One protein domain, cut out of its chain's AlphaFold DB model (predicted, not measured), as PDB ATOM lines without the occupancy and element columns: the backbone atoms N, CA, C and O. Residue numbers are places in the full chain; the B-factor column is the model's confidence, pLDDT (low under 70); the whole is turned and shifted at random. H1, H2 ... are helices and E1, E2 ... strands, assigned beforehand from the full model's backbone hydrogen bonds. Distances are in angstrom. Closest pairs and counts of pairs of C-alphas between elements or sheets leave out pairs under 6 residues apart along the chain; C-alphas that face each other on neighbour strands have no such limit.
ATOM      1  N   GLU A  24      45.085  10.003 -51.851       94.19
ATOM      2  CA  GLU A  24      45.826  10.328 -53.061       94.19
ATOM      3  C   GLU A  24      46.619   9.096 -53.513       94.19
ATOM      4  O   GLU A  24      47.283   8.426 -52.720       94.19
ATOM      5  N   PHE A  25      46.560   8.776 -54.805       93.56
ATOM      6  CA  PHE A  25      47.344   7.677 -55.363       93.56
ATOM      7  C   PHE A  25      48.780   8.131 -55.631       93.56
ATOM      8  O   PHE A  25      49.034   8.888 -56.566       93.56
ATOM      9  N   CYS A  26      49.736   7.598 -54.874       92.25
ATOM     10  CA  CYS A  26      51.161   7.910 -55.008       92.25
ATOM     11  C   CYS A  26      51.907   6.832 -55.815       92.25
ATOM     12  O   CYS A  26      53.029   6.446 -55.486       92.25
ATOM     13  N   GLY A  27      51.267   6.320 -56.868       90.00
ATOM     14  CA  GLY A  27      51.774   5.236 -57.710       90.00
ATOM     15  C   GLY A  27      50.847   4.021 -57.733       90.00
ATOM     16  O   GLY A  27      49.658   4.126 -57.443       90.00
ATOM     17  N   TYR A  28      51.398   2.871 -58.125       90.75
ATOM     18  CA  TYR A  28      50.657   1.603 -58.216       90.75
ATOM     19  C   TYR A  28      50.664   0.799 -56.914       90.75
ATOM     20  O   TYR A  28      49.770  -0.003 -56.703       90.75
ATOM     21  N   TYR A  29      51.641   1.045 -56.041       92.81
ATOM     22  CA  TYR A  29      51.893   0.256 -54.828       92.81
ATOM     23  C   TYR A  29      51.898   1.115 -53.562       92.81
ATOM     24  O   TYR A  29      52.394   0.690 -52.522       92.81
ATOM     25  N   LYS A  30      51.442   2.368 -53.670       94.50
ATOM     26  CA  LYS A  30      51.474   3.343 -52.584       94.50
ATOM     27  C   LYS A  30      50.274   4.274 -52.680       94.50
ATOM     28  O   LYS A  30      49.988   4.834 -53.741       94.50
ATOM     29  N   ILE A  31      49.600   4.444 -51.555       94.56
ATOM     30  CA  ILE A  31      48.457   5.332 -51.383       94.56
ATOM     31  C   ILE A  31      48.697   6.200 -50.152       94.56
ATOM     32  O   ILE A  31      49.244   5.739 -49.149       94.56
ATOM     33  N   LYS A  32      48.316   7.467 -50.249       94.19
ATOM     34  CA  LYS A  32      48.348   8.418 -49.148       94.19
ATOM     35  C   LYS A  32      46.934   8.647 -48.654       94.19
ATOM     36  O   LYS A  32      46.054   8.886 -49.472       94.19
ATOM     37  N   PHE A  33      46.727   8.596 -47.351       91.75
ATOM     38  CA  PHE A  33      45.473   8.936 -46.697       91.75
ATOM     39  C   PHE A  33      45.666  10.212 -45.890       91.75
ATOM     40  O   PHE A  33      46.551  10.278 -45.038       91.75
ATOM     41  N   SER A  34      44.841  11.219 -46.161       90.88
ATOM     42  CA  SER A  34      44.843  12.451 -45.377       90.88
ATOM     43  C   SER A  34      43.986  12.241 -44.134       90.88
ATOM     44  O   SER A  34      42.785  11.964 -44.238       90.88
ATOM     45  N   MET A  35      44.612  12.361 -42.970       86.25
ATOM     46  CA  MET A  35      43.939  12.387 -41.674       86.25
ATOM     47  C   MET A  35      43.641  13.847 -41.306       86.25
ATOM     48  O   MET A  35      43.830  14.756 -42.114       86.25
ATOM     49  N   TYR A  36      43.114  14.091 -40.108       81.69
ATOM     50  CA  TYR A  36      42.737  15.447 -39.703       81.69
ATOM     51  C   TYR A  36      43.946  16.349 -39.395       81.69
ATOM     52  O   TYR A  36      43.873  17.547 -39.654       81.69
ATOM     53  N   SER A  37      45.040  15.793 -38.869       79.75
ATOM     54  CA  SER A  37      46.246  16.544 -38.466       79.75
ATOM     55  C   SER A  37      47.562  15.979 -39.010       79.75
ATOM     56  O   SER A  37      48.614  16.528 -38.721       79.75
ATOM     57  N   PHE A  38      47.522  14.895 -39.786       82.31
ATOM     58  CA  PHE A  38      48.705  14.271 -40.382       82.31
ATOM     59  C   PHE A  38      48.308  13.466 -41.626       82.31
ATOM     60  O   PHE A  38      47.124  13.326 -41.953       82.31
ATOM     61  N   GLU A  39      49.286  12.898 -42.323       88.38
ATOM     62  CA  GLU A  39      49.048  11.990 -43.442       88.38
ATOM     63  C   GLU A  39      49.633  10.603 -43.147       88.38
ATOM     64  O   GLU A  39      50.678  10.464 -42.509       88.38
ATOM     65  N   ILE A  40      48.962   9.558 -43.631       90.50
ATOM     66  CA  ILE A  40      49.460   8.181 -43.581       90.50
ATOM     67  C   ILE A  40      49.788   7.734 -45.001       90.50
ATOM     68  O   ILE A  40      48.914   7.698 -45.869       90.50
ATOM     69  N   LEU A  41      51.031   7.325 -45.237       92.69
ATOM     70  CA  LEU A  41      51.400   6.554 -46.417       92.69
ATOM     71  C   LEU A  41      51.274   5.066 -46.123       92.69
ATOM     72  O   LEU A  41      51.844   4.556 -45.160       92.69
ATOM     73  N   VAL A  42      50.575   4.364 -47.010       93.06
ATOM     74  CA  VAL A  42      50.468   2.907 -46.987       93.06
ATOM     75  C   VAL A  42      51.047   2.359 -48.282       93.06
ATOM     76  O   VAL A  42      50.690   2.815 -49.373       93.06
ATOM     77  N   SER A  43      51.967   1.401 -48.182       94.12
ATOM     78  CA  SER A  43      52.603   0.802 -49.358       94.12
ATOM     79  C   SER A  43      52.867  -0.688 -49.232       94.12
ATOM     80  O   SER A  43      53.082  -1.198 -48.136       94.12
ATOM     81  N   ASP A  44      52.875  -1.364 -50.378       93.81
ATOM     82  CA  ASP A  44      53.218  -2.780 -50.468       93.81
ATOM     83  C   ASP A  44      54.704  -3.000 -50.188       93.81
ATOM     84  O   ASP A  44      55.575  -2.352 -50.776       93.81
ATOM     85  N   VAL A  45      54.999  -3.977 -49.336       92.38
ATOM     86  CA  VAL A  45      56.359  -4.427 -49.051       92.38
ATOM     87  C   VAL A  45      56.427  -5.948 -48.944       92.38
ATOM     88  O   VAL A  45      55.439  -6.646 -48.711       92.38
ATOM     89  N   THR A  46      57.635  -6.483 -49.102       89.75
ATOM     90  CA  THR A  46      57.914  -7.897 -48.838       89.75
ATOM     91  C   THR A  46      58.558  -8.024 -47.467       89.75
ATOM     92  O   THR A  46      59.650  -7.498 -47.244       89.75
ATOM     93  N   TYR A  47      57.929  -8.772 -46.562       85.62
ATOM     94  CA  TYR A  47      58.448  -9.022 -45.221       85.62
ATOM     95  C   TYR A  47      58.524 -10.526 -44.951       85.62
ATOM     96  O   TYR A  47      57.565 -11.257 -45.168       85.62
ATOM     97  N   LYS A  48      59.703 -11.017 -44.540       86.56
ATOM     98  CA  LYS A  48      59.979 -12.451 -44.277       86.56
ATOM     99  C   LYS A  48      59.572 -13.418 -45.409       86.56
ATOM    100  O   LYS A  48      59.334 -14.595 -45.166       86.56
ATOM    101  N   GLY A  49      59.543 -12.938 -46.653       82.50
ATOM    102  CA  GLY A  49      59.133 -13.725 -47.823       82.50
ATOM    103  C   GLY A  49      57.619 -13.779 -48.064       82.50
ATOM    104  O   GLY A  49      57.200 -14.445 -49.007       82.50
ATOM    105  N   GLY A  50      56.824 -13.081 -47.248       84.38
ATOM    106  CA  GLY A  50      55.393 -12.852 -47.434       84.38
ATOM    107  C   GLY A  50      55.072 -11.410 -47.836       84.38
ATOM    108  O   GLY A  50      55.955 -10.547 -47.887       84.38
ATOM    109  N   HIS A  51      53.797 -11.172 -48.136       87.38
ATOM    110  CA  HIS A  51      53.264  -9.843 -48.404       87.38
ATOM    111  C   HIS A  51      52.949  -9.122 -47.091       87.38
ATOM    112  O   HIS A  51      52.404  -9.717 -46.161       87.38
ATOM    113  N   ALA A  52      53.309  -7.849 -47.013       91.31
ATOM    114  CA  ALA A  52      52.941  -6.982 -45.913       91.31
ATOM    115  C   ALA A  52      52.726  -5.562 -46.432       91.31
ATOM    116  O   ALA A  52      53.187  -5.199 -47.516       91.31
ATOM    117  N   VAL A  53      52.071  -4.748 -45.618       92.06
ATOM    118  CA  VAL A  53      51.918  -3.320 -45.861       92.06
ATOM    119  C   VAL A  53      52.704  -2.523 -44.836       92.06
ATOM    120  O   VAL A  53      52.672  -2.807 -43.637       92.06
ATOM    121  N   LEU A  54      53.440  -1.537 -45.331       92.69
ATOM    122  CA  LEU A  54      54.181  -0.570 -44.538       92.69
ATOM    123  C   LEU A  54      53.320   0.672 -44.330       92.69
ATOM    124  O   LEU A  54      52.815   1.232 -45.304       92.69
ATOM    125  N   PHE A  55      53.215   1.094 -43.075       91.62
ATOM    126  CA  PHE A  55      52.576   2.333 -42.654       91.62
ATOM    127  C   PHE A  55      53.643   3.350 -42.253       91.62
ATOM    128  O   PHE A  55      54.462   3.091 -41.366       91.62
ATOM    129  N   GLU A  56      53.614   4.513 -42.892       91.25
ATOM    130  CA  GLU A  56      54.496   5.644 -42.611       91.25
ATOM    131  C   GLU A  56      53.638   6.880 -42.293       91.25
ATOM    132  O   GLU A  56      52.607   7.095 -42.927       91.25
ATOM    133  N   LEU A  57      54.056   7.680 -41.316       88.12
ATOM    134  CA  LEU A  57      53.439   8.947 -40.936       88.12
ATOM    135  C   LEU A  57      54.180  10.098 -41.611       88.12
ATOM    136  O   LEU A  57      55.411  10.118 -41.600       88.12
ATOM    137  N   LEU A  58      53.442  11.054 -42.167       86.00
ATOM    138  CA  LEU A  58      53.975  12.344 -42.590       86.00
ATOM    139  C   LEU A  58      53.313  13.416 -41.740       86.00
ATOM    140  O   LEU A  58      52.088  13.555 -41.752       86.00
ATOM    141  N   ASP A  59      54.143  14.148 -41.014       74.62
ATOM    142  CA  ASP A  59      53.761  15.397 -40.370       74.62
ATOM    143  C   ASP A  59      54.041  16.552 -41.348       74.62
ATOM    144  O   ASP A  59      54.961  16.459 -42.165       74.62
ATOM    145  N   GLU A  60      53.256  17.630 -41.290       63.41
ATOM    146  CA  GLU A  60      53.407  18.803 -42.170       63.41
ATOM    147  C   GLU A  60      54.801  19.449 -42.053       63.41
ATOM    148  O   GLU A  60      55.259  20.105 -42.993       63.41
ATOM    149  N   ASP A  61      55.477  19.230 -40.923       67.19
ATOM    150  CA  ASP A  61      56.802  19.765 -40.610       67.19
ATOM    151  C   ASP A  61      57.971  18.807 -40.942       67.19
ATOM    152  O   ASP A  61      59.132  19.223 -40.859       67.19
ATOM    153  N   ASP A  62      57.705  17.547 -41.321       63.78
ATOM    154  CA  ASP A  62      58.746  16.532 -41.539       63.78
ATOM    155  C   ASP A  62      59.032  16.292 -43.033       63.78
ATOM    156  O   ASP A  62      58.194  15.826 -43.806       63.78
ATOM    157  N   ASP A  63      60.284  16.526 -43.442       66.50
ATOM    158  CA  ASP A  63      60.751  16.258 -44.812       66.50
ATOM    159  C   ASP A  63      60.840  14.746 -45.130       66.50
ATOM    160  O   ASP A  63      61.052  14.358 -46.286       66.50
ATOM    161  N   GLN A  64      60.740  13.872 -44.118       73.06
ATOM    162  CA  GLN A  64      60.852  12.420 -44.268       73.06
ATOM    163  C   GLN A  64      59.737  11.677 -43.522       73.06
ATOM    164  O   GLN A  64      59.543  11.920 -42.334       73.06
ATOM    165  N   PRO A  65      59.059  10.711 -44.173       80.50
ATOM    166  CA  PRO A  65      58.076   9.874 -43.503       80.50
ATOM    167  C   PRO A  65      58.694   9.073 -42.353       80.50
ATOM    168  O   PRO A  65      59.739   8.434 -42.514       80.50
ATOM    169  N   SER A  66      58.008   9.042 -41.216       84.38
ATOM    170  CA  SER A  66      58.368   8.215 -40.065       84.38
ATOM    171  C   SER A  66      57.667   6.862 -40.143       84.38
ATOM    172  O   SER A  66      56.449   6.790 -40.266       84.38
ATOM    173  N   THR A  67      58.408   5.755 -40.069       87.56
ATOM    174  CA  THR A  67      57.793   4.417 -40.064       87.56
ATOM    175  C   THR A  67      56.990   4.201 -38.782       87.56
ATOM    176  O   THR A  67      57.558   4.213 -37.692       87.56
ATOM    177  N   ILE A  68      55.691   3.938 -38.929       82.62
ATOM    178  CA  ILE A  68      54.788   3.587 -37.825       82.62
ATOM    179  C   ILE A  68      54.862   2.078 -37.574       82.62
ATOM    180  O   ILE A  68      54.991   1.628 -36.440       82.62
ATOM    181  N   GLY A  69      54.800   1.272 -38.640       86.56
ATOM    182  CA  GLY A  69      54.825  -0.179 -38.499       86.56
ATOM    183  C   GLY A  69      54.503  -0.957 -39.768       86.56
ATOM    184  O   GLY A  69      54.331  -0.401 -40.852       86.56
ATOM    185  N   LEU A  70      54.451  -2.277 -39.609       90.62
ATOM    186  CA  LEU A  70      54.217  -3.252 -40.669       90.62
ATOM    187  C   LEU A  70      53.056  -4.162 -40.275       90.62
ATOM    188  O   LEU A  70      53.011  -4.638 -39.139       90.62
ATOM    189  N   LEU A  71      52.172  -4.457 -41.226       89.25
ATOM    190  CA  LEU A  71      51.094  -5.430 -41.056       89.25
ATOM    191  C   LEU A  71      51.167  -6.491 -42.148       89.25
ATOM    192  O   LEU A  71      51.170  -6.179 -43.336       89.25
ATOM    193  N   GLU A  72      51.216  -7.753 -41.738       88.31
ATOM    194  CA  GLU A  72      51.034  -8.880 -42.650       88.31
ATOM    195  C   GLU A  72      49.541  -8.978 -42.985       88.31
ATOM    196  O   GLU A  72      48.716  -9.216 -42.100       88.31
ATOM    197  N   ILE A  73      49.195  -8.749 -44.251       81.50
ATOM    198  CA  ILE A  73      47.821  -8.818 -44.757       81.50
ATOM    199  C   ILE A  73      47.772  -9.656 -46.039       81.50
ATOM    200  O   ILE A  73      48.767  -9.778 -46.751       81.50
ATOM    201  N   ASP A  74      46.603 -10.222 -46.342       82.44
ATOM    202  CA  ASP A  74      46.408 -11.091 -47.514       82.44
ATOM    203  C   ASP A  74      46.134 -10.314 -48.821       82.44
ATOM    204  O   ASP A  74      46.239 -10.866 -49.921       82.44
ATOM    205  N   GLU A  75      45.767  -9.036 -48.717       81.31
ATOM    206  CA  GLU A  75      45.411  -8.164 -49.843       81.31
ATOM    207  C   GLU A  75      46.535  -7.157 -50.126       81.31
ATOM    208  O   GLU A  75      47.200  -6.725 -49.195       81.31
ATOM    209  N   THR A  76      46.726  -6.743 -51.381       89.31
ATOM    210  CA  THR A  76      47.752  -5.747 -51.741       89.31
ATOM    211  C   THR A  76      47.169  -4.341 -51.857       89.31
ATOM    212  O   THR A  76      45.998  -4.153 -52.207       89.31
ATOM    213  N   ILE A  77      48.003  -3.329 -51.630       91.88
ATOM    214  CA  ILE A  77      47.681  -1.921 -51.877       91.88
ATOM    215  C   ILE A  77      47.401  -1.688 -53.356       91.88
ATOM    216  O   ILE A  77      46.484  -0.935 -53.671       91.88
ATOM    217  N   GLU A  78      48.091  -2.376 -54.265       91.19
ATOM    218  CA  GLU A  78      47.746  -2.347 -55.694       91.19
ATOM    219  C   GLU A  78      46.267  -2.690 -55.940       91.19
ATOM    220  O   GLU A  78      45.547  -1.916 -56.575       91.19
ATOM    221  N   LYS A  79      45.772  -3.793 -55.368       89.75
ATOM    222  CA  LYS A  79      44.362  -4.183 -55.506       89.75
ATOM    223  C   LYS A  79      43.414  -3.215 -54.810       89.75
ATOM    224  O   LYS A  79      42.331  -2.942 -55.329       89.75
ATOM    225  N   MET A  80      43.805  -2.667 -53.658       89.88
ATOM    226  CA  MET A  80      43.034  -1.617 -52.989       89.88
ATOM    227  C   MET A  80      42.892  -0.381 -53.889       89.88
ATOM    228  O   MET A  80      41.796   0.163 -54.020       89.88
ATOM    229  N   ILE A  81      43.977   0.036 -54.548       91.69
ATOM    230  CA  ILE A  81      43.992   1.160 -55.488       91.69
ATOM    231  C   ILE A  81      43.089   0.871 -56.689       91.69
ATOM    232  O   ILE A  81      42.300   1.733 -57.080       91.69
ATOM    233  N   GLU A  82      43.181  -0.321 -57.281       92.00
ATOM    234  CA  GLU A  82      42.293  -0.733 -58.374       92.00
ATOM    235  C   GLU A  82      40.823  -0.686 -57.952       92.00
ATOM    236  O   GLU A  82      39.985  -0.149 -58.681       92.00
ATOM    237  N   HIS A  83      40.517  -1.174 -56.747       91.12
ATOM    238  CA  HIS A  83      39.165  -1.148 -56.213       91.12
ATOM    239  C   HIS A  83      38.660   0.285 -56.022       91.12
ATOM    240  O   HIS A  83      37.602   0.618 -56.555       91.12
ATOM    241  N   LEU A  84      39.431   1.154 -55.358       89.88
ATOM    242  CA  LEU A  84      39.079   2.562 -55.132       89.88
ATOM    243  C   LEU A  84      38.847   3.326 -56.441       89.88
ATOM    244  O   LEU A  84      37.923   4.131 -56.520       89.88
ATOM    245  N   LYS A  85      39.639   3.043 -57.482       91.00
ATOM    246  CA  LYS A  85      39.448   3.615 -58.828       91.00
ATOM    247  C   LYS A  85      38.175   3.120 -59.520       91.00
ATOM    248  O   LYS A  85      37.681   3.795 -60.419       91.00
ATOM    249  N   SER A  86      37.683   1.937 -59.152       92.00
ATOM    250  CA  SER A  86      36.528   1.292 -59.789       92.00
ATOM    251  C   SER A  86      35.178   1.658 -59.166       92.00
ATOM    252  O   SER A  86      34.143   1.433 -59.798       92.00
ATOM    253  N   ILE A  87      35.176   2.221 -57.954       90.75
ATOM    254  CA  ILE A  87      33.963   2.566 -57.204       90.75
ATOM    255  C   ILE A  87      33.815   4.082 -57.031       90.75
ATOM    256  O   ILE A  87      34.797   4.823 -56.981       90.75
ATOM    257  N   ASP A  88      32.570   4.546 -56.920       89.00
ATOM    258  CA  ASP A  88      32.262   5.944 -56.606       89.00
ATOM    259  C   ASP A  88      32.767   6.312 -55.197       89.00
ATOM    260  O   ASP A  88      32.745   5.480 -54.286       89.00
ATOM    261  N   SER A  89      33.211   7.558 -55.015       85.00
ATOM    262  CA  SER A  89      33.789   8.031 -53.752       85.00
ATOM    263  C   SER A  89      32.831   7.977 -52.565       85.00
ATOM    264  O   SER A  89      33.274   7.838 -51.426       85.00
ATOM    265  N   SER A  90      31.520   7.988 -52.817       84.75
ATOM    266  CA  SER A  90      30.492   7.745 -51.797       84.75
ATOM    267  C   SER A  90      30.570   6.358 -51.139       84.75
ATOM    268  O   SER A  90      29.986   6.167 -50.075       84.75
ATOM    269  N   TYR A  91      31.314   5.408 -51.720       85.25
ATOM    270  CA  TYR A  91      31.503   4.052 -51.193       85.25
ATOM    271  C   TYR A  91      32.922   3.779 -50.670       85.25
ATOM    272  O   TYR A  91      33.262   2.625 -50.420       85.25
ATOM    273  N   HIS A  92      33.769   4.801 -50.498       88.81
ATOM    274  CA  HIS A  92      35.149   4.617 -50.007       88.81
ATOM    275  C   HIS A  92      35.241   4.367 -48.492       88.81
ATOM    276  O   HIS A  92      36.245   3.831 -48.024       88.81
ATOM    277  N   GLU A  93      34.186   4.687 -47.733       86.38
ATOM    278  CA  GLU A  93      34.142   4.590 -46.264       86.38
ATOM    279  C   GLU A  93      34.623   3.237 -45.693       86.38
ATOM    280  O   GLU A  93      35.421   3.255 -44.754       86.38
ATOM    281  N   PRO A  94      34.250   2.058 -46.240       85.44
ATOM    282  CA  PRO A  94      34.727   0.782 -45.706       85.44
ATOM    283  C   PRO A  94      36.250   0.623 -45.783       85.44
ATOM    284  O   PRO A  94      36.850   0.057 -44.874       85.44
ATOM    285  N   ILE A  95      36.887   1.138 -46.840       84.38
ATOM    286  CA  ILE A  95      38.347   1.079 -46.987       84.38
ATOM    287  C   ILE A  95      39.011   2.045 -46.013       84.38
ATOM    288  O   ILE A  95      39.972   1.672 -45.344       84.38
ATOM    289  N   TYR A  96      38.469   3.256 -45.883       86.62
ATOM    290  CA  TYR A  96      38.967   4.235 -44.917       86.62
ATOM    291  C   TYR A  96      38.888   3.689 -43.491       86.62
ATOM    292  O   TYR A  96      39.838   3.828 -42.727       86.62
ATOM    293  N   LYS A  97      37.798   2.988 -43.162       85.12
ATOM    294  CA  LYS A  97      37.637   2.306 -41.881       85.12
ATOM    295  C   LYS A  97      38.693   1.220 -41.652       85.12
ATOM    296  O   LYS A  97      39.268   1.187 -40.571       85.12
ATOM    297  N   SER A  98      38.977   0.364 -42.635       85.25
ATOM    298  CA  SER A  98      40.010  -0.674 -42.483       85.25
ATOM    299  C   SER A  98      41.398  -0.075 -42.253       85.25
ATOM    300  O   SER A  98      42.111  -0.500 -41.349       85.25
ATOM    301  N   VAL A  99      41.767   0.948 -43.030       82.25
ATOM    302  CA  VAL A  99      43.055   1.648 -42.883       82.25
ATOM    303  C   VAL A  99      43.167   2.310 -41.513       82.25
ATOM    304  O   VAL A  99      44.209   2.225 -40.870       82.25
ATOM    305  N   TYR A 100      42.079   2.920 -41.049       82.19
ATOM    306  CA  TYR A 100      41.972   3.482 -39.710       82.19
ATOM    307  C   TYR A 100      42.172   2.423 -38.612       82.19
ATOM    308  O   TYR A 100      42.988   2.611 -37.714       82.19
ATOM    309  N   GLU A 101      41.481   1.283 -38.694       84.44
ATOM    310  CA  GLU A 101      41.605   0.198 -37.710       84.44
ATOM    311  C   GLU A 101      43.024  -0.390 -37.677       84.44
ATOM    312  O   GLU A 101      43.545  -0.692 -36.602       84.44
ATOM    313  N   TRP A 102      43.677  -0.504 -38.833       85.00
ATOM    314  CA  TRP A 102      45.075  -0.916 -38.950       85.00
ATOM    315  C   TRP A 102      46.044   0.094 -38.336       85.00
ATOM    316  O   TRP A 102      46.938  -0.297 -37.589       85.00
ATOM    317  N   ALA A 103      45.846   1.387 -38.598       79.38
ATOM    318  CA  ALA A 103      46.656   2.441 -38.001       79.38
ATOM    319  C   ALA A 103      46.546   2.424 -36.468       79.38
ATOM    320  O   ALA A 103      47.568   2.416 -35.784       79.38
ATOM    321  N   LEU A 104      45.329   2.309 -35.919       79.06
ATOM    322  CA  LEU A 104      45.118   2.190 -34.472       79.06
ATOM    323  C   LEU A 104      45.871   1.001 -33.859       79.06
ATOM    324  O   LEU A 104      46.470   1.146 -32.797       79.06
ATOM    325  N   GLN A 105      45.870  -0.162 -34.517       82.25
ATOM    326  CA  GLN A 105      46.614  -1.337 -34.041       82.25
ATOM    327  C   GLN A 105      48.129  -1.105 -33.976       82.25
ATOM    328  O   GLN A 105      48.807  -1.735 -33.169       82.25
ATOM    329  N   LEU A 106      48.665  -0.238 -34.837       80.38
ATOM    330  CA  LEU A 106      50.091   0.065 -34.877       80.38
ATOM    331  C   LEU A 106      50.493   1.154 -33.878       80.38
ATOM    332  O   LEU A 106      51.576   1.063 -33.309       80.38
ATOM    333  N   PHE A 107      49.635   2.150 -33.642       71.75
ATOM    334  CA  PHE A 107      49.904   3.222 -32.675       71.75
ATOM    335  C   PHE A 107      49.748   2.769 -31.214       71.75
ATOM    336  O   PHE A 107      50.561   3.136 -30.365       71.75
ATOM    337  N   TYR A 108      48.752   1.926 -30.926       65.56
ATOM    338  CA  TYR A 108      48.470   1.415 -29.582       65.56
ATOM    339  C   TYR A 108      49.035  -0.004 -29.385       65.56
ATOM    340  O   TYR A 108      48.274  -0.975 -29.331       65.56
TER     341      TYR A 108
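What this domain is: This is residues 24 to 108 of the 109 residues of an uncharacterized protein of Escherichia coli (UniProt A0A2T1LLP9). A strongly twisted wall of four antiparallel strands, E1 to E4, has two helices over one face: H1 leads away past the E1 edge and H2 comes back across the strands to E4. Residues 86 to 91, of which 86 is the last residue of H1 and the others belong to the link from H1 to H2, stick out. The printed part has 85 residues, in chain order E1 E2 E3 E4 H1 H2, class mixed, helices and strands; the sheet's order is E1, E2, E3, E4. It is compact, with a radius of gyration of the C-alphas of 12.6 A, and spans 34 by 32 by 25 A.

Where its parts are: E2, residues 39 to 47, is 23.1 A long and bends by 60 degrees at residue 44. E3, residues 50 to 58, is 25.7 A long. The edge strands are E1, residues 30 to 34, 13.4 A, from C-alpha 30 at (51.474, 3.343, -52.584), and E4, residues 66 to 71, 15.5 A. H1, residues 77 to 86, is 14.0 A long. H2, residues 93 to 107, is 20.9 A long and ends at C-alpha 107 (49.904, 3.222, -32.675).

How they stand to each other: The strands form a meander, each the antiparallel neighbour of the one before, in three hairpins: N 31 and O 42 are 2.9 A apart in E1 and E2, N 41 and O 56 2.8 A in E2 and E3, N 55 and O 69 2.9 A in E3 and E4. H1 and H2 are on the same face of the sheet E1 E2 E3 E4, an arrangement in two layers, helices on one face of a sheet. H1, height 9.9 A over the sheet, touches E2, closest C-alphas Asp 44 and Ile 77, 5.8 A. H2, height 8.4 A, touches E4, closest C-alphas Gly 69 and Leu 106, 6.0 A. H1 and H2 are only just apart, closest 8.1 A. Every O i to N i+4 pair is within hydrogen-bond range in H1 and H2.

The domain as a whole: The farthest C-alphas, Lys 48 and Ser 90, are 36.5 A apart. The printed part has no cut and no long link. Residues 60 to 63 and 108 have pLDDT under 70.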